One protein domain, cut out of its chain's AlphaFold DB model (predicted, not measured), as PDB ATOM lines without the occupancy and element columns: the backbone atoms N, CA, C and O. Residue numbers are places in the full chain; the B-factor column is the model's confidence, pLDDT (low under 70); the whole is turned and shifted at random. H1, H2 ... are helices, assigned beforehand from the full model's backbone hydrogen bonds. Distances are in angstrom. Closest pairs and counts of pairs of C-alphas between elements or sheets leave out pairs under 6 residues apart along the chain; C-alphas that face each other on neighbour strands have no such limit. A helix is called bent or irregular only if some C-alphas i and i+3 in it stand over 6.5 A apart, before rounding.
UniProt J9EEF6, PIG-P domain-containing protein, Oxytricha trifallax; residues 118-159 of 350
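This is residues 118 to 159 of the 350 residues of the protein "PIG-P domain-containing protein" of Oxytricha trifallax (UniProt J9EEF6). One long helix, H1, makes most of the length of this rod, and past its last residue, Tyr 145, the backbone turns into a small head made of the short helix H2 and the tail after it, residues 154 to 159. Residues 118 to 142, of which 121 to 142 belong to H1, stand free as a long bare arm. The printed part has 42 residues, with two named helices, H1 then H2, and no named strand; its class is all helix. It is extended, with a radius of gyration of the C-alphas of 16.4 A, and the C-alphas span 51 by 15 by 11 A.

Begin at Lys 118 and go on to C-alpha 121 at (17.000, -21.126, -21.193), where H1 starts. H1 holds residues 121 to 145 and runs 36.2 A to C-alpha 145 at (0.726, -25.413, -53.286). After the two residues 146 and 147, H2 begins at Thr 148; it holds residues 148 to 153 and runs 8.6 A from its first to its last C-alpha, ending with C-alpha 153 at (-7.907, -13.378, -57.487).

Look at residues 146 and 147 for the tight link from H1 to H2. H1 and H2 are apart, with no C-alpha of the one within 8 A of the other. Neither helix is bent. In the backbones of H1 and H2 you will find every O i to N i+4 pair within hydrogen-bond range.

The two C-alphas farthest apart are those of Lys 118 and Ser 149, at 51.3 A. From the first printed C-alpha, Lys 118, to the last, Ile 159, it is 44.3 A. The printed part has no cut, and its one link between named elements is tight. In the B-factor column the mean pLDDT of the printed part is 86.8, and residue 118 alone is under 70.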
ATOM      1  N   LYS A 118      14.863 -25.571 -13.115       66.56
ATOM      2  CA  LYS A 118      15.651 -24.575 -13.811       66.56
ATOM      3  C   LYS A 118      15.536 -25.014 -15.257       66.56
ATOM      4  O   LYS A 118      16.339 -25.822 -15.710       66.56
ATOM      5  N   ILE A 119      14.458 -24.590 -15.915       72.69
ATOM      6  CA  ILE A 119      14.291 -24.766 -17.344       72.69
ATOM      7  C   ILE A 119      15.488 -24.035 -17.902       72.69
ATOM      8  O   ILE A 119      15.640 -22.823 -17.724       72.69
ATOM      9  N   HIS A 120      16.414 -24.806 -18.449       77.81
ATOM     10  CA  HIS A 120      17.614 -24.224 -18.991       77.81
ATOM     11  C   HIS A 120      17.152 -23.343 -20.150       77.81
ATOM     12  O   HIS A 120      16.405 -23.820 -21.001       77.81
ATOM     13  N   GLY A 121      17.533 -22.061 -20.189       82.19
ATOM     14  CA  GLY A 121      17.000 -21.126 -21.193       82.19
ATOM     15  C   GLY A 121      17.102 -21.680 -22.620       82.19
ATOM     16  O   GLY A 121      16.185 -21.527 -23.420       82.19
ATOM     17  N   VAL A 122      18.162 -22.449 -22.895       85.56
ATOM     18  CA  VAL A 122      18.389 -23.166 -24.161       85.56
ATOM     19  C   VAL A 122      17.248 -24.125 -24.539       85.56
ATOM     20  O   VAL A 122      16.900 -24.208 -25.713       85.56
ATOM     21  N   GLU A 123      16.640 -24.828 -23.582       88.38
ATOM     22  CA  GLU A 123      15.521 -25.748 -23.836       88.38
ATOM     23  C   GLU A 123      14.271 -24.985 -24.282       88.38
ATOM     24  O   GLU A 123      13.590 -25.390 -25.227       88.38
ATOM     25  N   LEU A 124      14.013 -23.834 -23.655       89.69
ATOM     26  CA  LEU A 124      12.887 -22.976 -24.001       89.69
ATOM     27  C   LEU A 124      13.079 -22.334 -25.383       89.69
ATOM     28  O   LEU A 124      12.170 -22.376 -26.214       89.69
ATOM     29  N   TYR A 125      14.272 -21.803 -25.673       91.81
ATOM     30  CA  TYR A 125      14.589 -21.278 -27.006       91.81
ATOM     31  C   TYR A 125      14.479 -22.363 -28.078       91.81
ATOM     32  O   TYR A 125      13.903 -22.117 -29.136       91.81
ATOM     33  N   GLY A 126      14.959 -23.577 -27.794       92.00
ATOM     34  CA  GLY A 126      14.819 -24.722 -28.690       92.00
ATOM     35  C   GLY A 126      13.356 -25.050 -28.989       92.00
ATOM     36  O   GLY A 126      12.995 -25.247 -30.151       92.00
ATOM     37  N   PHE A 127      12.494 -25.031 -27.970       92.19
ATOM     38  CA  PHE A 127      11.058 -25.246 -28.138       92.19
ATOM     39  C   PHE A 127      10.405 -24.165 -29.009       92.19
ATOM     40  O   PHE A 127       9.669 -24.488 -29.945       92.19
ATOM     41  N   PHE A 128      10.696 -22.885 -28.766       95.00
ATOM     42  CA  PHE A 128      10.155 -21.794 -29.582       95.00
ATOM     43  C   PHE A 128      10.658 -21.840 -31.025       95.00
ATOM     44  O   PHE A 128       9.858 -21.701 -31.949       95.00
ATOM     45  N   ILE A 129      11.951 -22.092 -31.234       94.19
ATOM     46  CA  ILE A 129      12.543 -22.222 -32.571       94.19
ATOM     47  C   ILE A 129      11.928 -23.405 -33.322       94.19
ATOM     48  O   ILE A 129      11.638 -23.284 -34.512       94.19
ATOM     49  N   TRP A 130      11.680 -24.534 -32.651       94.31
ATOM     50  CA  TRP A 130      11.034 -25.692 -33.271       94.31
ATOM     51  C   TRP A 130       9.599 -25.382 -33.717       94.31
ATOM     52  O   TRP A 130       9.244 -25.650 -34.868       94.31
ATOM     53  N   ASN A 131       8.796 -24.753 -32.853       95.81
ATOM     54  CA  ASN A 131       7.436 -24.334 -33.202       95.81
ATOM     55  C   ASN A 131       7.436 -23.295 -34.333       95.81
ATOM     56  O   ASN A 131       6.680 -23.431 -35.294       95.81
ATOM     57  N   LEU A 132       8.314 -22.292 -34.262       96.31
ATOM     58  CA  LEU A 132       8.444 -21.261 -35.288       96.31
ATOM     59  C   LEU A 132       8.864 -21.857 -36.637       96.31
ATOM     60  O   LEU A 132       8.270 -21.532 -37.662       96.31
ATOM     61  N   SER A 133       9.836 -22.770 -36.638       94.44
ATOM     62  CA  SER A 133      10.278 -23.488 -37.837       94.44
ATOM     63  C   SER A 133       9.138 -24.304 -38.451       94.44
ATOM     64  O   SER A 133       8.905 -24.229 -39.658       94.44
ATOM     65  N   SER A 134       8.358 -25.006 -37.622       94.62
ATOM     66  CA  SER A 134       7.180 -25.758 -38.065       94.62
ATOM     67  C   SER A 134       6.126 -24.846 -38.706       94.62
ATOM     68  O   SER A 134       5.658 -25.113 -39.813       94.62
ATOM     69  N   LEU A 135       5.804 -23.715 -38.070       95.69
ATOM     70  CA  LEU A 135       4.835 -22.749 -38.595       95.69
ATOM     71  C   LEU A 135       5.302 -22.107 -39.908       95.69
ATOM     72  O   LEU A 135       4.524 -22.019 -40.860       95.69
ATOM     73  N   LEU A 136       6.573 -21.709 -39.991       93.19
ATOM     74  CA  LEU A 136       7.168 -21.171 -41.217       93.19
ATOM     75  C   LEU A 136       7.168 -22.210 -42.341       93.19
ATOM     76  O   LEU A 136       6.863 -21.873 -43.485       93.19
ATOM     77  N   PHE A 137       7.448 -23.473 -42.024       91.25
ATOM     78  CA  PHE A 137       7.399 -24.565 -42.988       91.25
ATOM     79  C   PHE A 137       5.977 -24.811 -43.511       91.25
ATOM     80  O   PHE A 137       5.787 -24.962 -44.718       91.25
ATOM     81  N   LEU A 138       4.961 -24.779 -42.642       93.94
ATOM     82  CA  LEU A 138       3.560 -24.875 -43.067       93.94
ATOM     83  C   LEU A 138       3.164 -23.700 -43.971       93.94
ATOM     84  O   LEU A 138       2.571 -23.916 -45.029       93.94
ATOM     85  N   GLY A 139       3.528 -22.472 -43.595       90.81
ATOM     86  CA  GLY A 139       3.294 -21.285 -44.423       90.81
ATOM     87  C   GLY A 139       3.977 -21.386 -45.790       90.81
ATOM     88  O   GLY A 139       3.365 -21.097 -46.821       90.81
ATOM     89  N   PHE A 140       5.214 -21.884 -45.813       89.81
ATOM     90  CA  PHE A 140       5.961 -22.146 -47.039       89.81
ATOM     91  C   PHE A 140       5.267 -23.188 -47.926       89.81
ATOM     92  O   PHE A 140       5.116 -22.960 -49.127       89.81
ATOM     93  N   LEU A 141       4.781 -24.298 -47.360       89.44
ATOM     94  CA  LEU A 141       4.036 -25.309 -48.114       89.44
ATOM     95  C   LEU A 141       2.754 -24.736 -48.720       89.44
ATOM     96  O   LEU A 141       2.499 -24.949 -49.904       89.44
ATOM     97  N   ILE A 142       1.973 -23.979 -47.946       90.25
ATOM     98  CA  ILE A 142       0.749 -23.333 -48.443       90.25
ATOM     99  C   ILE A 142       1.085 -22.438 -49.642       90.25
ATOM    100  O   ILE A 142       0.462 -22.555 -50.696       90.25
ATOM    101  N   TRP A 143       2.120 -21.605 -49.532       87.50
ATOM    102  CA  TRP A 143       2.566 -20.754 -50.635       87.50
ATOM    103  C   TRP A 143       2.995 -21.549 -51.886       87.50
ATOM    104  O   TRP A 143       2.673 -21.161 -53.015       87.50
ATOM    105  N   CYS A 144       3.669 -22.689 -51.704       86.69
ATOM    106  CA  CYS A 144       4.069 -23.567 -52.804       86.69
ATOM    107  C   CYS A 144       2.858 -24.185 -53.522       86.69
ATOM    108  O   CYS A 144       2.804 -24.184 -54.757       86.69
ATOM    109  N   TYR A 145       1.884 -24.689 -52.757       86.56
ATOM    110  CA  TYR A 145       0.726 -25.413 -53.286       86.56
ATOM    111  C   TYR A 145      -0.339 -24.507 -53.912       86.56
ATOM    112  O   TYR A 145      -0.997 -24.926 -54.864       86.56
ATOM    113  N   VAL A 146      -0.524 -23.276 -53.428       86.69
ATOM    114  CA  VAL A 146      -1.580 -22.397 -53.957       86.69
ATOM    115  C   VAL A 146      -1.172 -21.835 -55.328       86.69
ATOM    116  O   VAL A 146      -0.160 -21.142 -55.426       86.69
ATOM    117  N   PRO A 147      -1.926 -22.078 -56.416       83.25
ATOM    118  CA  PRO A 147      -1.569 -21.608 -57.758       83.25
ATOM    119  C   PRO A 147      -1.675 -20.078 -57.898       83.25
ATOM    120  O   PRO A 147      -2.518 -19.437 -57.274       83.25
ATOM    121  N   THR A 148      -0.852 -19.483 -58.776       79.62
ATOM    122  CA  THR A 148      -0.781 -18.017 -58.978       79.62
ATOM    123  C   THR A 148      -2.126 -17.413 -59.387       79.62
ATOM    124  O   THR A 148      -2.447 -16.297 -58.999       79.62
ATOM    125  N   SER A 149      -2.953 -18.162 -60.120       79.88
ATOM    126  CA  SER A 149      -4.291 -17.719 -60.525       79.88
ATOM    127  C   SER A 149      -5.205 -17.424 -59.329       79.88
ATOM    128  O   SER A 149      -5.970 -16.465 -59.380       79.88
ATOM    129  N   MET A 150      -5.102 -18.203 -58.245       80.00
ATOM    130  CA  MET A 150      -5.881 -17.969 -57.023       80.00
ATOM    131  C   MET A 150      -5.322 -16.786 -56.222       80.00
ATOM    132  O   MET A 150      -6.093 -15.955 -55.754       80.00
ATOM    133  N   LEU A 151      -3.995 -16.635 -56.151       82.06
ATOM    134  CA  LEU A 151      -3.344 -15.471 -55.524       82.06
ATOM    135  C   LEU A 151      -3.731 -14.147 -56.195       82.06
ATOM    136  O   LEU A 151      -4.076 -13.184 -55.510       82.06
ATOM    137  N   ASN A 152      -3.746 -14.123 -57.530       81.06
ATOM    138  CA  ASN A 152      -4.155 -12.943 -58.293       81.06
ATOM    139  C   ASN A 152      -5.632 -12.597 -58.041       81.06
ATOM    140  O   ASN A 152      -5.983 -11.421 -57.992       81.06
ATOM    141  N   SER A 153      -6.493 -13.602 -57.829       83.06
ATOM    142  CA  SER A 153      -7.907 -13.378 -57.487       83.06
ATOM    143  C   SER A 153      -8.110 -12.805 -56.079       83.06
ATOM    144  O   SER A 153      -9.061 -12.063 -55.855       83.06
ATOM    145  N   TRP A 154      -7.189 -13.085 -55.150       83.75
ATOM    146  CA  TRP A 154      -7.148 -12.483 -53.813       83.75
ATOM    147  C   TRP A 154      -6.479 -11.100 -53.788       83.75
ATOM    148  O   TRP A 154      -6.372 -10.492 -52.727       83.75
ATOM    149  N   GLY A 155      -6.056 -10.581 -54.946       84.25
ATOM    150  CA  GLY A 155      -5.487  -9.239 -55.082       84.25
ATOM    151  C   GLY A 155      -3.986  -9.144 -54.799       84.25
ATOM    152  O   GLY A 155      -3.459  -8.036 -54.720       84.25
ATOM    153  N   ILE A 156      -3.276 -10.273 -54.675       80.56
ATOM    154  CA  ILE A 156      -1.832 -10.286 -54.412       80.56
ATOM    155  C   ILE A 156      -1.075 -10.504 -55.725       80.56
ATOM    156  O   ILE A 156      -0.883 -11.636 -56.164       80.56
ATOM    157  N   TYR A 157      -0.638  -9.407 -56.352       80.88
ATOM    158  CA  TYR A 157       0.050  -9.434 -57.651       80.88
ATOM    159  C   TYR A 157       1.580  -9.546 -57.554       80.88
ATOM    160  O   TYR A 157       2.223 -10.013 -58.493       80.88
ATOM    161  N   TYR A 158       2.177  -9.140 -56.428       79.00
ATOM    162  CA  TYR A 158       3.632  -9.027 -56.271       79.00
ATOM    163  C   TYR A 158       4.183 -10.083 -55.313       79.00
ATOM    164  O   TYR A 158       4.483  -9.805 -54.156       79.00
ATOM    165  N   ILE A 159       4.315 -11.313 -55.808       82.88
ATOM    166  CA  ILE A 159       4.973 -12.418 -55.101       82.88
ATOM    167  C   ILE A 159       6.157 -12.916 -55.942       82.88
ATOM    168  O   ILE A 159       6.047 -12.964 -57.172       82.88
TER     169      ILE A 159